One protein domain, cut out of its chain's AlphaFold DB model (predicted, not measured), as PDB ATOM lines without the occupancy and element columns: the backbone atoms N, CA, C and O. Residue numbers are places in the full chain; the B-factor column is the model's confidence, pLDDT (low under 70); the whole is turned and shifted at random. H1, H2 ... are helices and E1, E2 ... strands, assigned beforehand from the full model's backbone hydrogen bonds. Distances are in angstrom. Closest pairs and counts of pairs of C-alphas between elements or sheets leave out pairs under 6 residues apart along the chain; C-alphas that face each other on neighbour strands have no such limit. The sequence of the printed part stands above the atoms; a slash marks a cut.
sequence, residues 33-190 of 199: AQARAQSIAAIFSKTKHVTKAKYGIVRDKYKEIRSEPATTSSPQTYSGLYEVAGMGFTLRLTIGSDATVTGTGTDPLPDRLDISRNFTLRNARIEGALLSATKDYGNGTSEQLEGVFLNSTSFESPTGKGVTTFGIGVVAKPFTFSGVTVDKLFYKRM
ATOM      1  N   ALA A  33      60.945 -28.959  52.494       91.56
ATOM      2  CA  ALA A  33      59.839 -29.865  52.806       91.56
ATOM      3  C   ALA A  33      58.628 -29.632  51.888       91.56
ATOM      4  O   ALA A  33      58.032 -30.587  51.387       91.56
ATOM      5  N   GLN A  34      58.298 -28.370  51.594       93.81
ATOM      6  CA  GLN A  34      57.217 -28.031  50.666       93.81
ATOM      7  C   GLN A  34      57.523 -28.478  49.230       93.81
ATOM      8  O   GLN A  34      56.668 -29.092  48.588       93.81
ATOM      9  N   ALA A  35      58.737 -28.228  48.731       95.38
ATOM     10  CA  ALA A  35      59.158 -28.696  47.410       95.38
ATOM     11  C   ALA A  35      59.127 -30.231  47.320       95.38
ATOM     12  O   ALA A  35      58.640 -30.801  46.337       95.38
ATOM     13  N   ARG A  36      59.573 -30.921  48.378       96.06
ATOM     14  CA  ARG A  36      59.505 -32.381  48.461       96.06
ATOM     15  C   ARG A  36      58.058 -32.869  48.449       96.06
ATOM     16  O   ARG A  36      57.735 -33.769  47.671       96.06
ATOM     17  N   ALA A  37      57.179 -32.228  49.215       97.00
ATOM     18  CA  ALA A  37      55.764 -32.566  49.252       97.00
ATOM     19  C   ALA A  37      55.094 -32.416  47.876       97.00
ATOM     20  O   ALA A  37      54.366 -33.307  47.442       97.00
ATOM     21  N   GLN A  38      55.394 -31.332  47.153       97.19
ATOM     22  CA  GLN A  38      54.924 -31.121  45.780       97.19
ATOM     23  C   GLN A  38      55.430 -32.211  44.827       97.19
ATOM     24  O   GLN A  38      54.645 -32.745  44.044       97.19
ATOM     25  N   SER A  39      56.711 -32.587  44.923       96.62
ATOM     26  CA  SER A  39      57.290 -33.635  44.074       96.62
ATOM     27  C   SER A  39      56.605 -34.990  44.272       96.62
ATOM     28  O   SER A  39      56.298 -35.673  43.299       96.62
ATOM     29  N   ILE A  40      56.292 -35.351  45.520       96.88
ATOM     30  CA  ILE A  40      55.589 -36.597  45.830       96.88
ATOM     31  C   ILE A  40      54.129 -36.509  45.380       96.88
ATOM     32  O   ILE A  40      53.647 -37.431  44.730       96.88
ATOM     33  N   ALA A  41      53.424 -35.406  45.646       97.81
ATOM     34  CA  ALA A  41      52.038 -35.232  45.203       97.81
ATOM     35  C   ALA A  41      51.897 -35.329  43.670       97.81
ATOM     36  O   ALA A  41      50.946 -35.937  43.169       97.81
ATOM     37  N   ALA A  42      52.880 -34.834  42.913       97.12
ATOM     38  CA  ALA A  42      52.915 -34.967  41.459       97.12
ATOM     39  C   ALA A  42      52.949 -36.436  40.986       97.12
ATOM     40  O   ALA A  42      52.312 -36.757  39.985       97.12
ATOM     41  N   ILE A  43      53.586 -37.351  41.731       96.75
ATOM     42  CA  ILE A  43      53.613 -38.800  41.422       96.75
ATOM     43  C   ILE A  43      52.202 -39.419  41.468       96.75
ATOM     44  O   ILE A  43      51.919 -40.415  40.784       96.75
ATOM     45  N   PHE A  44      51.302 -38.837  42.265       97.25
ATOM     46  CA  PHE A  44      49.901 -39.254  42.381       97.25
ATOM     47  C   PHE A  44      48.980 -38.571  41.366       97.25
ATOM     48  O   PHE A  44      47.842 -39.009  41.189       97.25
ATOM     49  N   SER A  45      49.463 -37.551  40.654       97.25
ATOM     50  CA  SER A  45      48.720 -36.939  39.557       97.25
ATOM     51  C   SER A  45      48.838 -37.781  38.285       97.25
ATOM     52  O   SER A  45      49.890 -38.338  37.969       97.25
ATOM     53  N   LYS A  46      47.736 -37.923  37.546       95.50
ATOM     54  CA  LYS A  46      47.682 -38.732  36.325       95.50
ATOM     55  C   LYS A  46      46.580 -38.248  35.400       95.50
ATOM     56  O   LYS A  46      45.441 -38.124  35.830       95.50
ATOM     57  N   THR A  47      46.883 -38.143  34.112       95.69
ATOM     58  CA  THR A  47      45.883 -37.855  33.077       95.69
ATOM     59  C   THR A  47      45.896 -38.952  32.022       95.69
ATOM     60  O   THR A  47      46.951 -39.440  31.615       95.69
ATOM     61  N   LYS A  48      44.713 -39.387  31.595       94.81
ATOM     62  CA  LYS A  48      44.515 -40.350  30.517       94.81
ATOM     63  C   LYS A  48      43.307 -39.932  29.692       94.81
ATOM     64  O   LYS A  48      42.205 -39.824  30.214       94.81
ATOM     65  N   HIS A  49      43.520 -39.779  28.396       95.81
ATOM     66  CA  HIS A  49      42.479 -39.490  27.421       95.81
ATOM     67  C   HIS A  49      42.605 -40.504  26.282       95.81
ATOM     68  O   HIS A  49      43.703 -40.737  25.776       95.81
ATOM     69  N   VAL A  50      41.515 -41.197  25.957       94.81
ATOM     70  CA  VAL A  50      41.498 -42.263  24.953       94.81
ATOM     71  C   VAL A  50      40.254 -42.133  24.092       94.81
ATOM     72  O   VAL A  50      39.152 -42.452  24.534       94.81
ATOM     73  N   THR A  51      40.470 -41.803  22.825       94.81
ATOM     74  CA  THR A  51      39.437 -41.803  21.792       94.81
ATOM     75  C   THR A  51      39.590 -43.044  20.914       94.81
ATOM     76  O   THR A  51      40.692 -43.390  20.489       94.81
ATOM     77  N   LYS A  52      38.493 -43.756  20.647       93.81
ATOM     78  CA  LYS A  52      38.463 -44.914  19.740       93.81
ATOM     79  C   LYS A  52      37.267 -44.824  18.808       93.81
ATOM     80  O   LYS A  52      36.147 -44.681  19.284       93.81
ATOM     81  N   ALA A  53      37.493 -44.996  17.511       95.31
ATOM     82  CA  ALA A  53      36.438 -45.077  16.506       95.31
ATOM     83  C   ALA A  53      36.356 -46.499  15.926       95.31
ATOM     84  O   ALA A  53      37.384 -47.085  15.585       95.31
ATOM     85  N   LYS A  54      35.151 -47.075  15.823       94.25
ATOM     86  CA  LYS A  54      34.913 -48.358  15.138       94.25
ATOM     87  C   LYS A  54      33.498 -48.404  14.558       94.25
ATOM     88  O   LYS A  54      32.548 -48.135  15.282       94.25
ATOM     89  N   TYR A  55      33.366 -48.769  13.279       93.88
ATOM     90  CA  TYR A  55      32.077 -48.853  12.565       93.88
ATOM     91  C   TYR A  55      31.212 -47.583  12.704       93.88
ATOM     92  O   TYR A  55      30.023 -47.664  12.986       93.88
ATOM     93  N   GLY A  56      31.824 -46.399  12.588       93.88
ATOM     94  CA  GLY A  56      31.124 -45.116  12.751       93.88
ATOM     95  C   GLY A  56      30.805 -44.719  14.200       93.88
ATOM     96  O   GLY A  56      30.341 -43.608  14.427       93.88
ATOM     97  N   ILE A  57      31.092 -45.567  15.194       92.81
ATOM     98  CA  ILE A  57      30.896 -45.257  16.617       92.81
ATOM     99  C   ILE A  57      32.200 -44.722  17.205       92.81
ATOM    100  O   ILE A  57      33.220 -45.417  17.188       92.81
ATOM    101  N   VAL A  58      32.153 -43.521  17.786       94.50
ATOM    102  CA  VAL A  58      33.257 -42.925  18.548       94.50
ATOM    103  C   VAL A  58      33.013 -43.131  20.041       94.50
ATOM    104  O   VAL A  58      31.950 -42.813  20.565       94.50
ATOM    105  N   ARG A  59      34.008 -43.678  20.735       93.06
ATOM    106  CA  ARG A  59      34.059 -43.763  22.194       93.06
ATOM    107  C   ARG A  59      35.172 -42.868  22.691       93.06
ATOM    108  O   ARG A  59      36.329 -43.090  22.335       93.06
ATOM    109  N   ASP A  60      34.811 -41.926  23.543       93.19
ATOM    110  CA  ASP A  60      35.752 -41.075  24.249       93.19
ATOM    111  C   ASP A  60      35.777 -41.442  25.738       93.19
ATOM    112  O   ASP A  60      34.738 -41.702  26.350       93.19
ATOM    113  N   LYS A  61      36.977 -41.554  26.306       94.06
ATOM    114  CA  LYS A  61      37.205 -41.830  27.723       94.06
ATOM    115  C   LYS A  61      38.251 -40.867  28.249       94.06
ATOM    116  O   LYS A  61      39.403 -40.907  27.815       94.06
ATOM    117  N   TYR A  62      37.869 -40.097  29.256       95.75
ATOM    118  CA  TYR A  62      38.738 -39.164  29.948       95.75
ATOM    119  C   TYR A  62      38.848 -39.541  31.426       95.75
ATOM    120  O   TYR A  62      37.877 -39.951  32.052       95.75
ATOM    121  N   LYS A  63      40.054 -39.424  31.973       97.06
ATOM    122  CA  LYS A  63      40.333 -39.573  33.397       97.06
ATOM    123  C   LYS A  63      41.472 -38.639  33.767       97.06
ATOM    124  O   LYS A  63      42.577 -38.791  33.250       97.06
ATOM    125  N   GLU A  64      41.231 -37.741  34.705       97.75
ATOM    126  CA  GLU A  64      42.272 -36.942  35.352       97.75
ATOM    127  C   GLU A  64      42.244 -37.197  36.859       97.75
ATOM    128  O   GLU A  64      41.191 -37.398  37.469       97.75
ATOM    129  N   ILE A  65      43.425 -37.250  37.455       97.69
ATOM    130  CA  ILE A  65      43.664 -37.247  38.889       97.69
ATOM    131  C   ILE A  65      44.646 -36.111  39.124       97.69
ATOM    132  O   ILE A  65      45.772 -36.158  38.632       97.69
ATOM    133  N   ARG A  66      44.215 -35.109  39.880       98.00
ATOM    134  CA  ARG A  66      45.054 -34.010  40.343       98.00
ATOM    135  C   ARG A  66      45.308 -34.201  41.824       98.00
ATOM    136  O   ARG A  66      44.363 -34.398  42.579       98.00
ATOM    137  N   SER A  67      46.569 -34.210  42.224       98.31
ATOM    138  CA  SER A  67      46.960 -34.413  43.617       98.31
ATOM    139  C   SER A  67      47.808 -33.245  44.092       98.31
ATOM    140  O   SER A  67      48.832 -32.936  43.486       98.31
ATOM    141  N   GLU A  68      47.371 -32.609  45.175       98.06
ATOM    142  CA  GLU A  68      47.976 -31.392  45.719       98.06
ATOM    143  C   GLU A  68      48.279 -31.572  47.211       98.06
ATOM    144  O   GLU A  68      47.427 -32.105  47.934       98.06
ATOM    145  N   PRO A  69      49.461 -31.142  47.703       98.00
ATOM    146  CA  PRO A  69      49.767 -31.182  49.128       98.00
ATOM    147  C   PRO A  69      48.721 -30.410  49.932       98.00
ATOM    148  O   PRO A  69      48.410 -29.259  49.636       98.00
ATOM    149  N   ALA A  70      48.188 -31.039  50.969       97.12
ATOM    150  CA  ALA A  70      47.131 -30.486  51.794       97.12
ATOM    151  C   ALA A  70      47.731 -29.926  53.081       97.12
ATOM    152  O   ALA A  70      47.730 -30.609  54.096       97.12
ATOM    153  N   THR A  71      48.261 -28.704  53.035       94.38
ATOM    154  CA  THR A  71      48.819 -28.023  54.211       94.38
ATOM    155  C   THR A  71      47.723 -27.468  55.116       94.38
ATOM    156  O   THR A  71      46.763 -26.862  54.641       94.38
ATOM    157  N   THR A  72      47.905 -27.604  56.424       91.62
ATOM    158  CA  THR A  72      46.986 -27.114  57.460       91.62
ATOM    159  C   THR A  72      47.738 -26.265  58.482       91.62
ATOM    160  O   THR A  72      48.926 -26.481  58.716       91.62
ATOM    161  N   SER A  73      47.048 -25.322  59.124       89.25
ATOM    162  CA  SER A  73      47.604 -24.540  60.236       89.25
ATOM    163  C   SER A  73      47.706 -25.343  61.537       89.25
ATOM    164  O   SER A  73      48.504 -25.003  62.405       89.25
ATOM    165  N   SER A  74      46.919 -26.417  61.677       92.50
ATOM    166  CA  SER A  74      46.881 -27.276  62.865       92.50
ATOM    167  C   SER A  74      47.227 -28.722  62.485       92.50
ATOM    168  O   SER A  74      46.359 -29.444  61.976       92.50
ATOM    169  N   PRO A  75      48.470 -29.181  62.732       92.00
ATOM    170  CA  PRO A  75      48.905 -30.542  62.407       92.00
ATOM    171  C   PRO A  75      48.018 -31.633  63.015       92.00
ATOM    172  O   PRO A  75      47.850 -32.694  62.423       92.00
ATOM    173  N   GLN A  76      47.373 -31.363  64.154       94.81
ATOM    174  CA  GLN A  76      46.445 -32.285  64.816       94.81
ATOM    175  C   GLN A  76      45.308 -32.751  63.893       94.81
ATOM    176  O   GLN A  76      44.825 -33.878  64.039       94.81
ATOM    177  N   THR A  77      44.916 -31.932  62.907       94.44
ATOM    178  CA  THR A  77      43.880 -32.269  61.914       94.44
ATOM    179  C   THR A  77      44.238 -33.470  61.036       94.44
ATOM    180  O   THR A  77      43.329 -34.133  60.527       94.44
ATOM    181  N   TYR A  78      45.528 -33.805  60.923       96.38
ATOM    182  CA  TYR A  78      46.017 -34.997  60.235       96.38
ATOM    183  C   TYR A  78      45.911 -36.282  61.071       96.38
ATOM    184  O   TYR A  78      46.170 -37.370  60.555       96.38
ATOM    185  N   SER A  79      45.525 -36.217  62.346       96.88
ATOM    186  CA  SER A  79      45.310 -37.434  63.140       96.88
ATOM    187  C   SER A  79      44.141 -38.243  62.572       96.88
ATOM    188  O   SER A  79      43.101 -37.691  62.197       96.88
ATOM    189  N   GLY A  80      44.270 -39.565  62.519       96.75
ATOM    190  CA  GLY A  80      43.223 -40.415  61.964       96.75
ATOM    191  C   GLY A  80      43.668 -41.837  61.664       96.75
ATOM    192  O   GLY A  80      44.834 -42.195  61.824       96.75
ATOM    193  N   LEU A  81      42.704 -42.646  61.230       97.56
ATOM    194  CA  LEU A  81      42.956 -43.935  60.603       97.56
ATOM    195  C   LEU A  81      42.937 -43.740  59.090       97.56
ATOM    196  O   LEU A  81      42.013 -43.130  58.553       97.56
ATOM    197  N   TYR A  82      43.944 -44.280  58.426       98.00
ATOM    198  CA  TYR A  82      44.083 -44.255  56.987       98.00
ATOM    199  C   TYR A  82      44.196 -45.678  56.452       98.00
ATOM    200  O   TYR A  82      44.815 -46.527  57.093       98.00
ATOM    201  N   GLU A  83      43.622 -45.933  55.280       97.19
ATOM    202  CA  GLU A  83      43.585 -47.264  54.675       97.19
ATOM    203  C   GLU A  83      43.849 -47.213  53.169       97.19
ATOM    204  O   GLU A  83      43.352 -46.336  52.454       97.19
ATOM    205  N   VAL A  84      44.614 -48.180  52.663       95.06
ATOM    206  CA  VAL A  84      44.726 -48.415  51.223       95.06
ATOM    207  C   VAL A  84      43.543 -49.261  50.761       95.06
ATOM    208  O   VAL A  84      43.455 -50.455  51.052       95.06
ATOM    209  N   ALA A  85      42.642 -48.631  50.008       91.69
ATOM    210  CA  ALA A  85      41.407 -49.255  49.546       91.69
ATOM    211  C   ALA A  85      41.668 -50.585  48.816       91.69
ATOM    212  O   ALA A  85      42.388 -50.626  47.818       91.69
ATOM    213  N   GLY A  86      41.046 -51.658  49.311       89.50
ATOM    214  CA  GLY A  86      41.117 -52.995  48.716       89.50
ATOM    215  C   GLY A  86      42.393 -53.786  49.024       89.50
ATOM    216  O   GLY A  86      42.505 -54.910  48.547       89.50
ATOM    217  N   MET A  87      43.332 -53.238  49.807       90.19
ATOM    218  CA  MET A  87      44.564 -53.944  50.204       90.19
ATOM    219  C   MET A  87      44.637 -54.258  51.704       90.19
ATOM    220  O   MET A  87      45.468 -55.060  52.112       90.19
ATOM    221  N   GLY A  88      43.796 -53.636  52.540       90.00
ATOM    222  CA  GLY A  88      43.794 -53.859  53.993       90.00
ATOM    223  C   GLY A  88      45.012 -53.281  54.730       90.00
ATOM    224  O   GLY A  88      45.193 -53.533  55.923       90.00
ATOM    225  N   PHE A  89      45.854 -52.501  54.047       93.94
ATOM    226  CA  PHE A  89      46.982 -51.805  54.667       93.94
ATOM    227  C   PHE A  89      46.475 -50.580  55.401       93.94
ATOM    228  O   PHE A  89      45.738 -49.770  54.833       93.94
ATOM    229  N   THR A  90      46.894 -50.431  56.649       97.06
ATOM    230  CA  THR A  90      46.404 -49.375  57.528       97.06
ATOM    231  C   THR A  90      47.544 -48.539  58.074       97.06
ATOM    232  O   THR A  90      48.661 -49.012  58.261       97.06
ATOM    233  N   LEU A  91      47.244 -47.278  58.354       98.00
ATOM    234  CA  LEU A  91      48.113 -46.364  59.075       98.00
ATOM    235  C   LEU A  91      47.248 -45.537  60.021       98.00
ATOM    236  O   LEU A  91      46.413 -44.745  59.596       98.00
ATOM    237  N   ARG A  92      47.432 -45.720  61.322       98.25
ATOM    238  CA  ARG A  92      46.849 -44.887  62.369       98.25
ATOM    239  C   ARG A  92      47.884 -43.863  62.803       98.25
ATOM    240  O   ARG A  92      48.966 -44.241  63.236       98.25
ATOM    241  N   LEU A  93      47.532 -42.586  62.729       98.06
ATOM    242  CA  LEU A  93      48.360 -41.475  63.188       98.06
ATOM    243  C   LEU A  93      47.667 -40.736  64.327       98.06
ATOM    244  O   LEU A  93      46.479 -40.416  64.235       98.06
ATOM    245  N   THR A  94      48.434 -40.433  65.368       97.75
ATOM    246  CA  THR A  94      48.019 -39.574  66.478       97.75
ATOM    247  C   THR A  94      49.055 -38.479  66.649       97.75
ATOM    248  O   THR A  94      50.244 -38.767  66.800       97.75
ATOM    249  N   ILE A  95      48.601 -37.231  66.608       96.81
ATOM    250  CA  ILE A  95      49.454 -36.050  66.714       96.81
ATOM    251  C   ILE A  95      49.052 -35.298  67.977       96.81
ATOM    252  O   ILE A  95      47.921 -34.818  68.087       96.81
ATOM    253  N   GLY A  96      49.972 -35.241  68.938       94.81
ATOM    254  CA  GLY A  96      49.796 -34.542  70.202       94.81
ATOM    255  C   GLY A  96      49.761 -33.024  70.027       94.81
ATOM    256  O   GLY A  96      50.187 -32.468  69.012       94.81
ATOM    257  N   SER A  97      49.255 -32.323  71.041       92.62
ATOM    258  CA  SER A  97      49.292 -30.855  71.092       92.62
ATOM    259  C   SER A  97      50.712 -30.292  71.196       92.62
ATOM    260  O   SER A  97      50.940 -29.145  70.835       92.62
ATOM    261  N   ASP A  98      51.653 -31.110  71.657       91.38
ATOM    262  CA  ASP A  98      53.093 -30.851  71.734       91.38
ATOM    263  C   ASP A  98      53.836 -31.170  70.422       91.38
ATOM    264  O   ASP A  98      55.064 -31.231  70.401       91.38
ATOM    265  N   ALA A  99      53.096 -31.394  69.331       87.94
ATOM    266  CA  ALA A  99      53.606 -31.820  68.029       87.94
ATOM    267  C   ALA A  99      54.310 -33.191  68.027       87.94
ATOM    268  O   ALA A  99      54.956 -33.545  67.038       87.94
ATOM    269  N   THR A 100      54.154 -34.002  69.080       95.44
ATOM    270  CA  THR A 100      54.586 -35.402  69.031       95.44
ATOM    271  C   THR A 100      53.745 -36.167  68.019       95.44
ATOM    272  O   THR A 100      52.518 -36.082  68.003       95.44
ATOM    273  N   VAL A 101      54.408 -36.923  67.147       97.62
ATOM    274  CA  VAL A 101      53.742 -37.752  66.143       97.62
ATOM    275  C   VAL A 101      53.987 -39.203  66.506       97.62
ATOM    276  O   VAL A 101      55.126 -39.655  66.599       97.62
ATOM    277  N   THR A 102      52.906 -39.945  66.703       98.00
ATOM    278  CA  THR A 102      52.946 -41.392  66.906       98.00
ATOM    279  C   THR A 102      52.089 -42.066  65.853       98.00
ATOM    280  O   THR A 102      51.127 -41.490  65.334       98.00
ATOM    281  N   GLY A 103      52.430 -43.303  65.518       97.94
ATOM    282  CA  GLY A 103      51.609 -44.066  64.603       97.94
ATOM    283  C   GLY A 103      51.901 -45.548  64.619       97.94
ATOM    284  O   GLY A 103      52.973 -45.988  65.031       97.94
ATOM    285  N   THR A 104      50.916 -46.304  64.168       98.50
ATOM    286  CA  THR A 104      50.978 -47.753  64.006       98.50
ATOM    287  C   THR A 104      50.242 -48.141  62.739       98.50
ATOM    288  O   THR A 104      49.428 -47.369  62.231       98.50
ATOM    289  N   GLY A 105      50.505 -49.321  62.202       97.56
ATOM    290  CA  GLY A 105      49.819 -49.745  60.993       97.56
ATOM    291  C   GLY A 105      50.126 -51.166  60.581       97.56
ATOM    292  O   GLY A 105      50.814 -51.901  61.292       97.56
ATOM    293  N   THR A 106      49.593 -51.523  59.421       95.62
ATOM    294  CA  THR A 106      49.756 -52.824  58.780       95.62
ATOM    295  C   THR A 106      50.249 -52.638  57.357       95.62
ATOM    296  O   THR A 106      49.689 -51.850  56.597       95.62
ATOM    297  N   ASP A 107      51.275 -53.401  57.000       92.31
ATOM    298  CA  ASP A 107      51.821 -53.502  55.648       92.31
ATOM    299  C   ASP A 107      51.830 -54.970  55.206       92.31
ATOM    300  O   ASP A 107      51.816 -55.861  56.065       92.31
ATOM    301  N   PRO A 108      51.909 -55.260  53.897       87.25
ATOM    302  CA  PRO A 108      52.126 -56.627  53.447       87.25
ATOM    303  C   PRO A 108      53.537 -57.087  53.829       87.25
ATOM    304  O   PRO A 108      54.480 -56.288  53.911       87.25
ATOM    305  N   LEU A 109      53.708 -58.392  54.029       84.56
ATOM    306  CA  LEU A 109      55.041 -58.979  54.045       84.56
ATOM    307  C   LEU A 109      55.557 -59.049  52.591       84.56
ATOM    308  O   LEU A 109      54.832 -59.568  51.739       84.56
ATOM    309  N   PRO A 110      56.775 -58.558  52.275       76.69
ATOM    310  CA  PRO A 110      57.261 -58.454  50.892       76.69
ATOM    311  C   PRO A 110      57.171 -59.757  50.083       76.69
ATOM    312  O   PRO A 110      56.821 -59.723  48.906       76.69
ATOM    313  N   ASP A 111      57.416 -60.896  50.735       78.81
ATOM    314  CA  ASP A 111      57.427 -62.218  50.099       78.81
ATOM    315  C   ASP A 111      56.085 -62.972  50.220       78.81
ATOM    316  O   ASP A 111      55.897 -64.021  49.604       78.81
ATOM    317  N   ARG A 112      55.148 -62.469  51.041       79.00
ATOM    318  CA  ARG A 112      53.875 -63.121  51.414       79.00
ATOM    319  C   ARG A 112      52.775 -62.070  51.562       79.00
ATOM    320  O   ARG A 112      52.492 -61.581  52.653       79.00
ATOM    321  N   LEU A 113      52.158 -61.714  50.444       76.50
ATOM    322  CA  LEU A 113      51.167 -60.634  50.354       76.50
ATOM    323  C   LEU A 113      49.832 -60.969  51.035       76.50
ATOM    324  O   LEU A 113      49.029 -60.077  51.291       76.50
ATOM    325  N   ASP A 114      49.598 -62.251  51.306       76.31
ATOM    326  CA  ASP A 114      48.488 -62.785  52.095       76.31
ATOM    327  C   ASP A 114      48.659 -62.536  53.602       76.31
ATOM    328  O   ASP A 114      47.699 -62.644  54.364       76.31
ATOM    329  N   ILE A 115      49.872 -62.182  54.039       84.00
ATOM    330  CA  ILE A 115      50.204 -61.930  55.437       84.00
ATOM    331  C   ILE A 115      50.497 -60.450  55.636       84.00
ATOM    332  O   ILE A 115      51.338 -59.851  54.969       84.00
ATOM    333  N   SER A 116      49.825 -59.870  56.626       88.75
ATOM    334  CA  SER A 116      50.127 -58.525  57.104       88.75
ATOM    335  C   SER A 116      51.142 -58.569  58.242       88.75
ATOM    336  O   SER A 116      51.077 -59.429  59.122       88.75
ATOM    337  N   ARG A 117      52.059 -57.605  58.254       92.81
ATOM    338  CA  ARG A 117      52.954 -57.319  59.377       92.81
ATOM    339  C   ARG A 117      52.594 -55.978  59.998       92.81
ATOM    340  O   ARG A 117      52.298 -55.016  59.292       92.81
ATOM    341  N   ASN A 118      52.656 -55.921  61.322       96.81
ATOM    342  CA  ASN A 118      52.431 -54.687  62.063       96.81
ATOM    343  C   ASN A 118      53.713 -53.856  62.107       96.81
ATOM    344  O   ASN A 118      54.806 -54.414  62.251       96.81
ATOM    345  N   PHE A 119      53.563 -52.537  62.064       97.75
ATOM    346  CA  PHE A 119      54.649 -51.604  62.331       97.75
ATOM    347  C   PHE A 119      54.251 -50.539  63.350       97.75
ATOM    348  O   PHE A 119      53.075 -50.195  63.501       97.75
ATOM    349  N   THR A 120      55.257 -49.980  64.013       98.38
ATOM    350  CA  THR A 120      55.159 -48.733  64.776       98.38
ATOM    351  C   THR A 120      56.023 -47.670  64.106       98.38
ATOM    352  O   THR A 120      57.019 -47.978  63.455       98.38
ATOM    353  N   LEU A 121      55.626 -46.405  64.200       98.44
ATOM    354  CA  LEU A 121      56.437 -45.305  63.697       98.44
ATOM    355  C   LEU A 121      57.399 -44.827  64.780       98.44
ATOM    356  O   LEU A 121      56.982 -44.476  65.883       98.44
ATOM    357  N   ARG A 122      58.680 -44.743  64.430       97.88
ATOM    358  CA  ARG A 122      59.712 -44.044  65.196       97.88
ATOM    359  C   ARG A 122      60.142 -42.776  64.480       97.88
ATOM    360  O   ARG A 122      60.120 -42.712  63.251       97.88
ATOM    361  N   ASN A 123      60.577 -41.788  65.262       96.75
ATOM    362  CA  ASN A 123      61.099 -40.511  64.762       96.75
ATOM    363  C   ASN A 123      60.147 -39.817  63.774       96.75
ATOM    364  O   ASN A 123      60.599 -39.178  62.826       96.75
ATOM    365  N   ALA A 124      58.836 -39.976  63.976       97.69
ATOM    366  CA  ALA A 124      57.846 -39.398  63.087       97.69
ATOM    367  C   ALA A 124      57.815 -37.873  63.239       97.69
ATOM    368  O   ALA A 124      57.839 -37.341  64.351       97.69
ATOM    369  N   ARG A 125      57.782 -37.174  62.106       96.50
ATOM    370  CA  ARG A 125      57.783 -35.711  62.017       96.50
ATOM    371  C   ARG A 125      56.872 -35.265  60.889       96.50
ATOM    372  O   ARG A 125      56.743 -35.966  59.884       96.50
ATOM    373  N   ILE A 126      56.257 -34.102  61.071       96.50
ATOM    374  CA  ILE A 126      55.415 -33.464  60.065       96.50
ATOM    375  C   ILE A 126      55.947 -32.061  59.805       96.50
ATOM    376  O   ILE A 126      56.013 -31.243  60.719       96.50
ATOM    377  N   GLU A 127      56.285 -31.788  58.550       95.19
ATOM    378  CA  GLU A 127      56.744 -30.485  58.077       95.19
ATOM    379  C   GLU A 127      55.827 -30.028  56.936       95.19
ATOM    380  O   GLU A 127      55.881 -30.524  55.809       95.19
ATOM    381  N   GLY A 128      54.901 -29.117  57.249       94.38
ATOM    382  CA  GLY A 128      53.829 -28.717  56.335       94.38
ATOM    383  C   GLY A 128      52.872 -29.876  56.031       94.38
ATOM    384  O   GLY A 128      52.010 -30.211  56.845       94.38
ATOM    385  N   ALA A 129      53.004 -30.467  54.844       96.94
ATOM    386  CA  ALA A 129      52.238 -31.639  54.408       96.94
ATOM    387  C   ALA A 129      53.100 -32.910  54.292       96.94
ATOM    388  O   ALA A 129      52.569 -33.974  53.981       96.94
ATOM    389  N   LEU A 130      54.415 -32.817  54.519       97.50
ATOM    390  CA  LEU A 130      55.334 -33.949  54.453       97.50
ATOM    391  C   LEU A 130      55.337 -34.696  55.791       97.50
ATOM    392  O   LEU A 130      55.537 -34.090  56.840       97.50
ATOM    393  N   LEU A 131      55.148 -36.010  55.737       97.88
ATOM    394  CA  LEU A 131      55.327 -36.951  56.834       97.88
ATOM    395  C   LEU A 131      56.601 -37.758  56.581       97.88
ATOM    396  O   LEU A 131      56.700 -38.471  55.582       97.88
ATOM    397  N   SER A 132      57.539 -37.700  57.519       97.44
ATOM    398  CA  SER A 132      58.730 -38.552  57.533       97.44
ATOM    399  C   SER A 132      58.746 -39.384  58.806       97.44
ATOM    400  O   SER A 132      58.522 -38.838  59.887       97.44
ATOM    401  N   ALA A 133      59.022 -40.679  58.704       98.00
ATOM    402  CA  ALA A 133      59.152 -41.565  59.855       98.00
ATOM    403  C   ALA A 133      59.978 -42.805  59.500       98.00
ATOM    404  O   ALA A 133      60.231 -43.092  58.335       98.00
ATOM    405  N   THR A 134      60.327 -43.599  60.504       98.00
ATOM    406  CA  THR A 134      60.849 -44.953  60.315       98.00
ATOM    407  C   THR A 134      59.807 -45.954  60.802       98.00
ATOM    408  O   THR A 134      59.392 -45.895  61.958       98.00
ATOM    409  N   LYS A 135      59.366 -46.856  59.925       97.69
ATOM    410  CA  LYS A 135      58.556 -48.021  60.287       97.69
ATOM    411  C   LYS A 135      59.451 -49.033  60.976       97.69
ATOM    412  O   LYS A 135      60.446 -49.457  60.396       97.69
ATOM    413  N   ASP A 136      59.068 -49.430  62.170       97.81
ATOM    414  CA  ASP A 136      59.693 -50.492  62.937       97.81
ATOM    415  C   ASP A 136      58.783 -51.705  62.973       97.81
ATOM    416  O   ASP A 136      57.626 -51.608  63.387       97.81
ATOM    417  N   TYR A 137      59.314 -52.851  62.571       96.75
ATOM    418  CA  TYR A 137      58.579 -54.105  62.549       96.75
ATOM    419  C   TYR A 137      58.999 -54.997  63.722       96.75
ATOM    420  O   TYR A 137      60.136 -54.957  64.191       96.75
ATOM    421  N   GLY A 138      58.095 -55.873  64.171       92.88
ATOM    422  CA  GLY A 138      58.350 -56.772  65.308       92.88
ATOM    423  C   GLY A 138      59.499 -57.772  65.105       92.88
ATOM    424  O   GLY A 138      60.000 -58.326  66.075       92.88
ATOM    425  N   ASN A 139      59.949 -57.984  63.865       90.81
ATOM    426  CA  ASN A 139      61.107 -58.824  63.543       90.81
ATOM    427  C   ASN A 139      62.457 -58.079  63.651       90.81
ATOM    428  O   ASN A 139      63.481 -58.623  63.248       90.81
ATOM    429  N   GLY A 140      62.458 -56.830  64.130       93.56
ATOM    430  CA  GLY A 140      63.650 -55.989  64.261       93.56
ATOM    431  C   GLY A 140      64.084 -55.281  62.974       93.56
ATOM    432  O   GLY A 140      65.058 -54.532  62.998       93.56
ATOM    433  N   THR A 141      63.384 -55.488  61.854       94.56
ATOM    434  CA  THR A 141      63.648 -54.735  60.620       94.56
ATOM    435  C   THR A 141      63.019 -53.346  60.690       94.56
ATOM    436  O   THR A 141      62.006 -53.143  61.364       94.56
ATOM    437  N   SER A 142      63.603 -52.398  59.955       95.62
ATOM    438  CA  SER A 142      63.087 -51.035  59.852       95.62
ATOM    439  C   SER A 142      63.095 -50.545  58.407       95.62
ATOM    440  O   SER A 142      63.971 -50.902  57.618       95.62
ATOM    441  N   GLU A 143      62.137 -49.690  58.057       95.38
ATOM    442  CA  GLU A 143      62.018 -49.083  56.729       95.38
ATOM    443  C   GLU A 143      61.699 -47.594  56.837       95.38
ATOM    444  O   GLU A 143      60.919 -47.177  57.690       95.38
ATOM    445  N   GLN A 144      62.279 -46.774  55.960       96.12
ATOM    446  CA  GLN A 144      61.907 -45.363  55.897       96.12
ATOM    447  C   GLN A 144      60.512 -45.210  55.291       96.12
ATOM    448  O   GLN A 144      60.196 -45.821  54.269       96.12
ATOM    449  N   LEU A 145      59.695 -44.376  55.925       96.62
ATOM    450  CA  LEU A 145      58.420 -43.906  55.415       96.62
ATOM    451  C   LEU A 145      58.556 -42.430  55.067       96.62
ATOM    452  O   LEU A 145      58.891 -41.599  55.910       96.62
ATOM    453  N   GLU A 146      58.226 -42.122  53.821       96.88
ATOM    454  CA  GLU A 146      58.043 -40.764  53.342       96.88
ATOM    455  C   GLU A 146      56.671 -40.687  52.675       96.88
ATOM    456  O   GLU A 146      56.366 -41.433  51.740       96.88
ATOM    457  N   GLY A 147      55.816 -39.817  53.200       97.69
ATOM    458  CA  GLY A 147      54.456 -39.642  52.716       97.69
ATOM    459  C   GLY A 147      54.041 -38.183  52.698       97.69
ATOM    460  O   GLY A 147      54.638 -37.346  53.365       97.69
ATOM    461  N   VAL A 148      53.000 -37.872  51.937       98.50
ATOM    462  CA  VAL A 148      52.441 -36.522  51.849       98.50
ATOM    463  C   VAL A 148      50.952 -36.562  52.112       98.50
ATOM    464  O   VAL A 148      50.226 -37.302  51.447       98.50
ATOM    465  N   PHE A 149      50.495 -35.732  53.047       98.50
ATOM    466  CA  PHE A 149      49.080 -35.412  53.188       98.50
ATOM    467  C   PHE A 149      48.638 -34.644  51.948       98.50
ATOM    468  O   PHE A 149      49.188 -33.586  51.642       98.50
ATOM    469  N   LEU A 150      47.675 -35.177  51.204       98.25
ATOM    470  CA  LEU A 150      47.246 -34.587  49.942       98.25
ATOM    471  C   LEU A 150      45.743 -34.707  49.717       98.25
ATOM    472  O   LEU A 150      45.084 -35.635  50.192       98.25
ATOM    473  N   ASN A 151      45.226 -33.755  48.944       98.38
ATOM    474  CA  ASN A 151      43.908 -33.822  48.336       98.38
ATOM    475  C   ASN A 151      44.066 -34.397  46.930       98.38
ATOM    476  O   ASN A 151      44.791 -33.839  46.111       98.38
ATOM    477  N   SER A 152      43.399 -35.518  46.661       97.56
ATOM    478  CA  SER A 152      43.361 -36.148  45.343       97.56
ATOM    479  C   SER A 152      41.986 -35.934  44.721       97.56
ATOM    480  O   SER A 152      40.998 -36.493  45.198       97.56
ATOM    481  N   THR A 153      41.907 -35.113  43.678       98.12
ATOM    482  CA  THR A 153      40.670 -34.816  42.954       98.12
ATOM    483  C   THR A 153      40.635 -35.583  41.644       98.12
ATOM    484  O   THR A 153      41.515 -35.426  40.799       98.12
ATOM    485  N   SER A 154      39.611 -36.416  41.461       96.81
ATOM    486  CA  SER A 154      39.429 -37.187  40.235       96.81
ATOM    487  C   SER A 154      38.313 -36.637  39.354       96.81
ATOM    488  O   SER A 154      37.211 -36.395  39.834       96.81
ATOM    489  N   PHE A 155      38.587 -36.514  38.056       97.19
ATOM    490  CA  PHE A 155      37.665 -36.037  37.034       97.19
ATOM    491  C   PHE A 155      37.430 -37.129  35.984       97.19
ATOM    492  O   PHE A 155      38.385 -37.718  35.476       97.19
ATOM    493  N   GLU A 156      36.164 -37.379  35.647       95.06
ATOM    494  CA  GLU A 156      35.750 -38.298  34.568       95.06
ATOM    495  C   GLU A 156      35.443 -37.558  33.253       95.06
ATOM    496  O   GLU A 156      35.252 -38.174  32.207       95.06
ATOM    497  N   SER A 157      35.416 -36.222  33.280       92.94
ATOM    498  CA  SER A 157      35.317 -35.368  32.093       92.94
ATOM    499  C   SER A 157      36.051 -34.037  32.319       92.94
ATOM    500  O   SER A 157      36.195 -33.627  33.474       92.94
ATOM    501  N   PRO A 158      36.472 -33.328  31.252       91.44
ATOM    502  CA  PRO A 158      37.185 -32.050  31.374       91.44
ATOM    503  C   PRO A 158      36.390 -30.932  32.071       91.44
ATOM    504  O   PRO A 158      36.973 -29.991  32.595       91.44
ATOM    505  N   THR A 159      35.056 -31.020  32.066       93.00
ATOM    506  CA  THR A 159      34.141 -30.026  32.657       93.00
ATOM    507  C   THR A 159      33.389 -30.557  33.882       93.00
ATOM    508  O   THR A 159      32.501 -29.887  34.413       93.00
ATOM    509  N   GLY A 160      33.704 -31.776  34.331       91.88
ATOM    510  CA  GLY A 160      33.058 -32.407  35.477       91.88
ATOM    511  C   GLY A 160      33.460 -31.758  36.803       91.88
ATOM    512  O   GLY A 160      34.550 -31.211  36.938       91.88
ATOM    513  N   LYS A 161      32.600 -31.867  37.824       90.00
ATOM    514  CA  LYS A 161      32.816 -31.226  39.137       90.00
ATOM    515  C   LYS A 161      33.958 -31.822  39.983       90.00
ATOM    516  O   LYS A 161      34.295 -31.246  41.009       90.00
ATOM    517  N   GLY A 162      34.578 -32.917  39.542       95.12
ATOM    518  CA  GLY A 162      35.634 -33.611  40.279       95.12
ATOM    519  C   GLY A 162      35.138 -34.265  41.578       95.12
ATOM    520  O   GLY A 162      34.113 -33.889  42.138       95.12
ATOM    521  N   VAL A 163      35.858 -35.269  42.070       96.75
ATOM    522  CA  VAL A 163      35.627 -35.867  43.394       96.75
ATOM    523  C   VAL A 163      36.932 -35.830  44.167       96.75
ATOM    524  O   VAL A 163      37.896 -36.479  43.763       96.75
ATOM    525  N   THR A 164      36.963 -35.073  45.262       96.81
ATOM    526  CA  THR A 164      38.154 -34.910  46.104       96.81
ATOM    527  C   THR A 164      38.156 -35.918  47.244       96.81
ATOM    528  O   THR A 164      37.168 -36.076  47.951       96.81
ATOM    529  N   THR A 165      39.285 -36.593  47.437       97.00
ATOM    530  CA  THR A 165      39.544 -37.486  48.569       97.00
ATOM    531  C   THR A 165      40.807 -37.036  49.288       97.00
ATOM    532  O   THR A 165      41.844 -36.843  48.655       97.00
ATOM    533  N   PHE A 166      40.734 -36.914  50.610       97.75
ATOM    534  CA  PHE A 166      41.889 -36.622  51.452       97.75
ATOM    535  C   PHE A 166      42.585 -37.914  51.905       97.75
ATOM    536  O   PHE A 166      41.933 -38.907  52.250       97.75
ATOM    537  N   GLY A 167      43.916 -37.908  51.933       97.94
ATOM    538  CA  GLY A 167      44.697 -39.057  52.379       97.94
ATOM    539  C   GLY A 167      46.196 -38.796  52.416       97.94
ATOM    540  O   GLY A 167      46.643 -37.655  52.332       97.94
ATOM    541  N   ILE A 168      46.963 -39.879  52.536       98.44
ATOM    542  CA  ILE A 168      48.426 -39.868  52.560       98.44
ATOM    543  C   ILE A 168      48.938 -40.619  51.332       98.44
ATOM    544  O   ILE A 168      48.707 -41.822  51.192       98.44
ATOM    545  N   GLY A 169      49.638 -39.917  50.445       98.12
ATOM    546  CA  GLY A 169      50.386 -40.528  49.351       98.12
ATOM    547  C   GLY A 169      51.778 -40.934  49.821       98.12
ATOM    548  O   GLY A 169      52.555 -40.069  50.207       98.12
ATOM    549  N   VAL A 170      52.098 -42.227  49.789       97.62
ATOM    550  CA  VAL A 170      53.393 -42.795  50.194       97.62
ATOM    551  C   VAL A 170      54.104 -43.370  48.974       97.62
ATOM    552  O   VAL A 170      53.514 -44.156  48.228       97.62
ATOM    553  N   VAL A 171      55.374 -43.011  48.789       93.19
ATOM    554  CA  VAL A 171      56.249 -43.674  47.811       93.19
ATOM    555  C   VAL A 171      56.814 -44.921  48.478       93.19
ATOM    556  O   VAL A 171      57.481 -44.833  49.507       93.19
ATOM    557  N   ALA A 172      56.501 -46.088  47.927       88.19
ATOM    558  CA  ALA A 172      56.888 -47.370  48.493       88.19
ATOM    559  C   ALA A 172      58.008 -48.004  47.664       88.19
ATOM    560  O   ALA A 172      58.202 -47.694  46.488       88.19
ATOM    561  N   LYS A 173      58.734 -48.948  48.267       88.81
ATOM    562  CA  LYS A 173      59.551 -49.867  47.471       88.81
ATOM    563  C   LYS A 173      58.612 -50.690  46.581       88.81
ATOM    564  O   LYS A 173      57.600 -51.154  47.104       88.81
ATOM    565  N   PRO A 174      58.922 -50.883  45.288       89.81
ATOM    566  CA  PRO A 174      58.078 -51.677  44.410       89.81
ATOM    567  C   PRO A 174      57.846 -53.085  44.965       89.81
ATOM    568  O   PRO A 174      58.799 -53.785  45.305       89.81
ATOM    569  N   PHE A 175      56.588 -53.504  45.020       87.69
ATOM    570  CA  PHE A 175      56.183 -54.870  45.344       87.69
ATOM    571  C   PHE A 175      55.044 -55.294  44.421       87.69
ATOM    572  O   PHE A 175      54.342 -54.459  43.855       87.69
ATOM    573  N   THR A 176      54.857 -56.593  44.222       88.62
ATOM    574  CA  THR A 176      53.737 -57.093  43.417       88.62
ATOM    575  C   THR A 176      52.525 -57.267  44.317       88.62
ATOM    576  O   THR A 176      52.664 -57.803  45.402       88.62
ATOM    577  N   PHE A 177      51.335 -56.859  43.889       84.75
ATOM    578  CA  PHE A 177      50.067 -57.156  44.553       84.75
ATOM    579  C   PHE A 177      49.049 -57.581  43.497       84.75
ATOM    580  O   PHE A 177      48.837 -56.866  42.518       84.75
ATOM    581  N   SER A 178      48.472 -58.778  43.637       85.81
ATOM    582  CA  SER A 178      47.531 -59.352  42.656       85.81
ATOM    583  C   SER A 178      48.031 -59.301  41.197       85.81
ATOM    584  O   SER A 178      47.270 -59.008  40.278       85.81
ATOM    585  N   GLY A 179      49.327 -59.559  40.977       87.06
ATOM    586  CA  GLY A 179      49.950 -59.553  39.644       87.06
ATOM    587  C   GLY A 179      50.286 -58.165  39.080       87.06
ATOM    588  O   GLY A 179      50.715 -58.068  37.934       87.06
ATOM    589  N   VAL A 180      50.117 -57.096  39.863       88.88
ATOM    590  CA  VAL A 180      50.443 -55.718  39.471       88.88
ATOM    591  C   VAL A 180      51.587 -55.196  40.334       88.88
ATOM    592  O   VAL A 180      51.537 -55.309  41.554       88.88
ATOM    593  N   THR A 181      52.610 -54.599  39.722       91.75
ATOM    594  CA  THR A 181      53.659 -53.888  40.466       91.75
ATOM    595  C   THR A 181      53.101 -52.587  41.040       91.75
ATOM    596  O   THR A 181      52.597 -51.739  40.302       91.75
ATOM    597  N   VAL A 182      53.206 -52.432  42.355       91.00
ATOM    598  CA  VAL A 182      52.794 -51.262  43.126       91.00
ATOM    599  C   VAL A 182      54.041 -50.613  43.717       91.00
ATOM    600  O   VAL A 182      54.780 -51.240  44.468       91.00
ATOM    601  N   ASP A 183      54.274 -49.350  43.380       93.31
ATOM    602  CA  ASP A 183      55.400 -48.522  43.840       93.31
ATOM    603  C   ASP A 183      54.939 -47.276  44.619       93.31
ATOM    604  O   ASP A 183      55.739 -46.488  45.126       93.31
ATOM    605  N   LYS A 184      53.624 -47.096  44.743       94.88
ATOM    606  CA  LYS A 184      53.001 -45.999  45.476       94.88
ATOM    607  C   LYS A 184      51.679 -46.429  46.080       94.88
ATOM    608  O   LYS A 184      50.912 -47.175  45.472       94.88
ATOM    609  N   LEU A 185      51.398 -45.911  47.266       95.88
ATOM    610  CA  LEU A 185      50.203 -46.227  48.034       95.88
ATOM    611  C   LEU A 185      49.478 -44.941  48.401       95.88
ATOM    612  O   LEU A 185      50.101 -43.973  48.828       95.88
ATOM    613  N   PHE A 186      48.158 -44.932  48.240       97.50
ATOM    614  CA  PHE A 186      47.317 -43.839  48.709       97.50
ATOM    615  C   PHE A 186      46.454 -44.335  49.865       97.50
ATOM    616  O   PHE A 186      45.466 -45.041  49.652       97.50
ATOM    617  N   TYR A 187      46.848 -43.978  51.085       97.69
ATOM    618  CA  TYR A 187      46.104 -44.292  52.295       97.69
ATOM    619  C   TYR A 187      45.004 -43.241  52.472       97.69
ATOM    620  O   TYR A 187      45.263 -42.107  52.878       97.69
ATOM    621  N   LYS A 188      43.766 -43.594  52.135       97.69
ATOM    622  CA  LYS A 188      42.602 -42.715  52.275       97.69
ATOM    623  C   LYS A 188      42.263 -42.543  53.743       97.69
ATOM    624  O   LYS A 188      42.269 -43.525  54.481       97.69
ATOM    625  N   ARG A 189      41.932 -41.323  54.168       96.88
ATOM    626  CA  ARG A 189      41.420 -41.117  55.525       96.88
ATOM    627  C   ARG A 189      40.068 -41.809  55.649       96.88
ATOM    628  O   ARG A 189      39.161 -41.534  54.869       96.88
ATOM    629  N   MET A 190      39.939 -42.671  56.645       94.06
ATOM    630  CA  MET A 190      38.659 -43.254  57.012       94.06
ATOM    631  C   MET A 190      37.876 -42.196  57.783       94.06
ATOM    632  O   MET A 190      38.373 -41.647  58.775       94.06
TER     633      MET A 190
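This is residues 33 to 190 of the 199 residues of an uncharacterized protein of Gemmatimonadaceae bacterium (UniProt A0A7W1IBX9). A closed barrel of eight strands, E3 to E10, has a long arm, the hairpin E1 and E2, which reaches away from it to a free tip at residues 53 to 58. The arm joins the barrel where E2 runs beside E8, and H1 packs across the outside of the wall there; the short H2 is on the outside near E4. The printed part has 158 residues, with two named helices and ten named strands in the order H1, E1, E2, H2, then E3 to E10; it is mostly strand, and its neighbour strands are antiparallel. It is only just compact, close to loose, with a radius of gyration of the C-alphas of 17.7 A, and spans 62 by 40 by 25 A.

H1, residues 33 to 44, is on the barrel and outside it, at a height over the sheet of 7.0 A. It lies only just over E8, residues 142 to 155, with 3 of its C-alphas, and runs across the strands, at 65 degrees to E8 on the local plane; their closest C-alphas, of Ala 37 and Val 148, are 5.8 A apart. E1, residues 46 to 54, and E2, residues 57 to 69, form a hairpin, with N 48 and O 63 at 2.8 A. E8 lies on the other side of E2, with N 66 and O 153 at 2.9 A. H2, residues 75 to 78, is outside the barrel, over none of its strands. A meander, each strand the antiparallel neighbour of the one before, runs through E3, residues 80 to 84, E4, 89 to 95, E5, 101 to 109, E6, 112 to 127, E7, 130 to 137, E8, E9, 163 to 177, and E10, 180 to 189. Pairs within hydrogen-bond range are N 82 and O 91, 2.8 A; N 92 and O 104, 2.7 A; N 105 and O 119, 3.0 A; N 122 and O 134, 2.8 A; N 133 and O 145, 2.9 A; N 150 and O 167, 2.9 A; and N 170 and O 185, 2.8 A. E10 and E3 close the ring, with N 188 and O 83 at 2.8 A. In H1, 6 of 8 O i to N i+4 pairs are within hydrogen-bond range; H2 is too short for one.

H1 begins at C-alpha 33, (59.839, -29.865, 52.806), and measures 17.2 A. E1 measures 26.5 A, E2 40.1 A, E6 33.4 A, E8 37.3 A and E9 25.8 A. E10 ends at C-alpha 189, (41.420, -41.117, 55.525).

The C-alphas of Tyr 55 and Asp 98, the two farthest apart, are 65.3 A apart. The printed part has no cut and no long link. Its mean pLDDT is 94.4, and no printed residue is under 70.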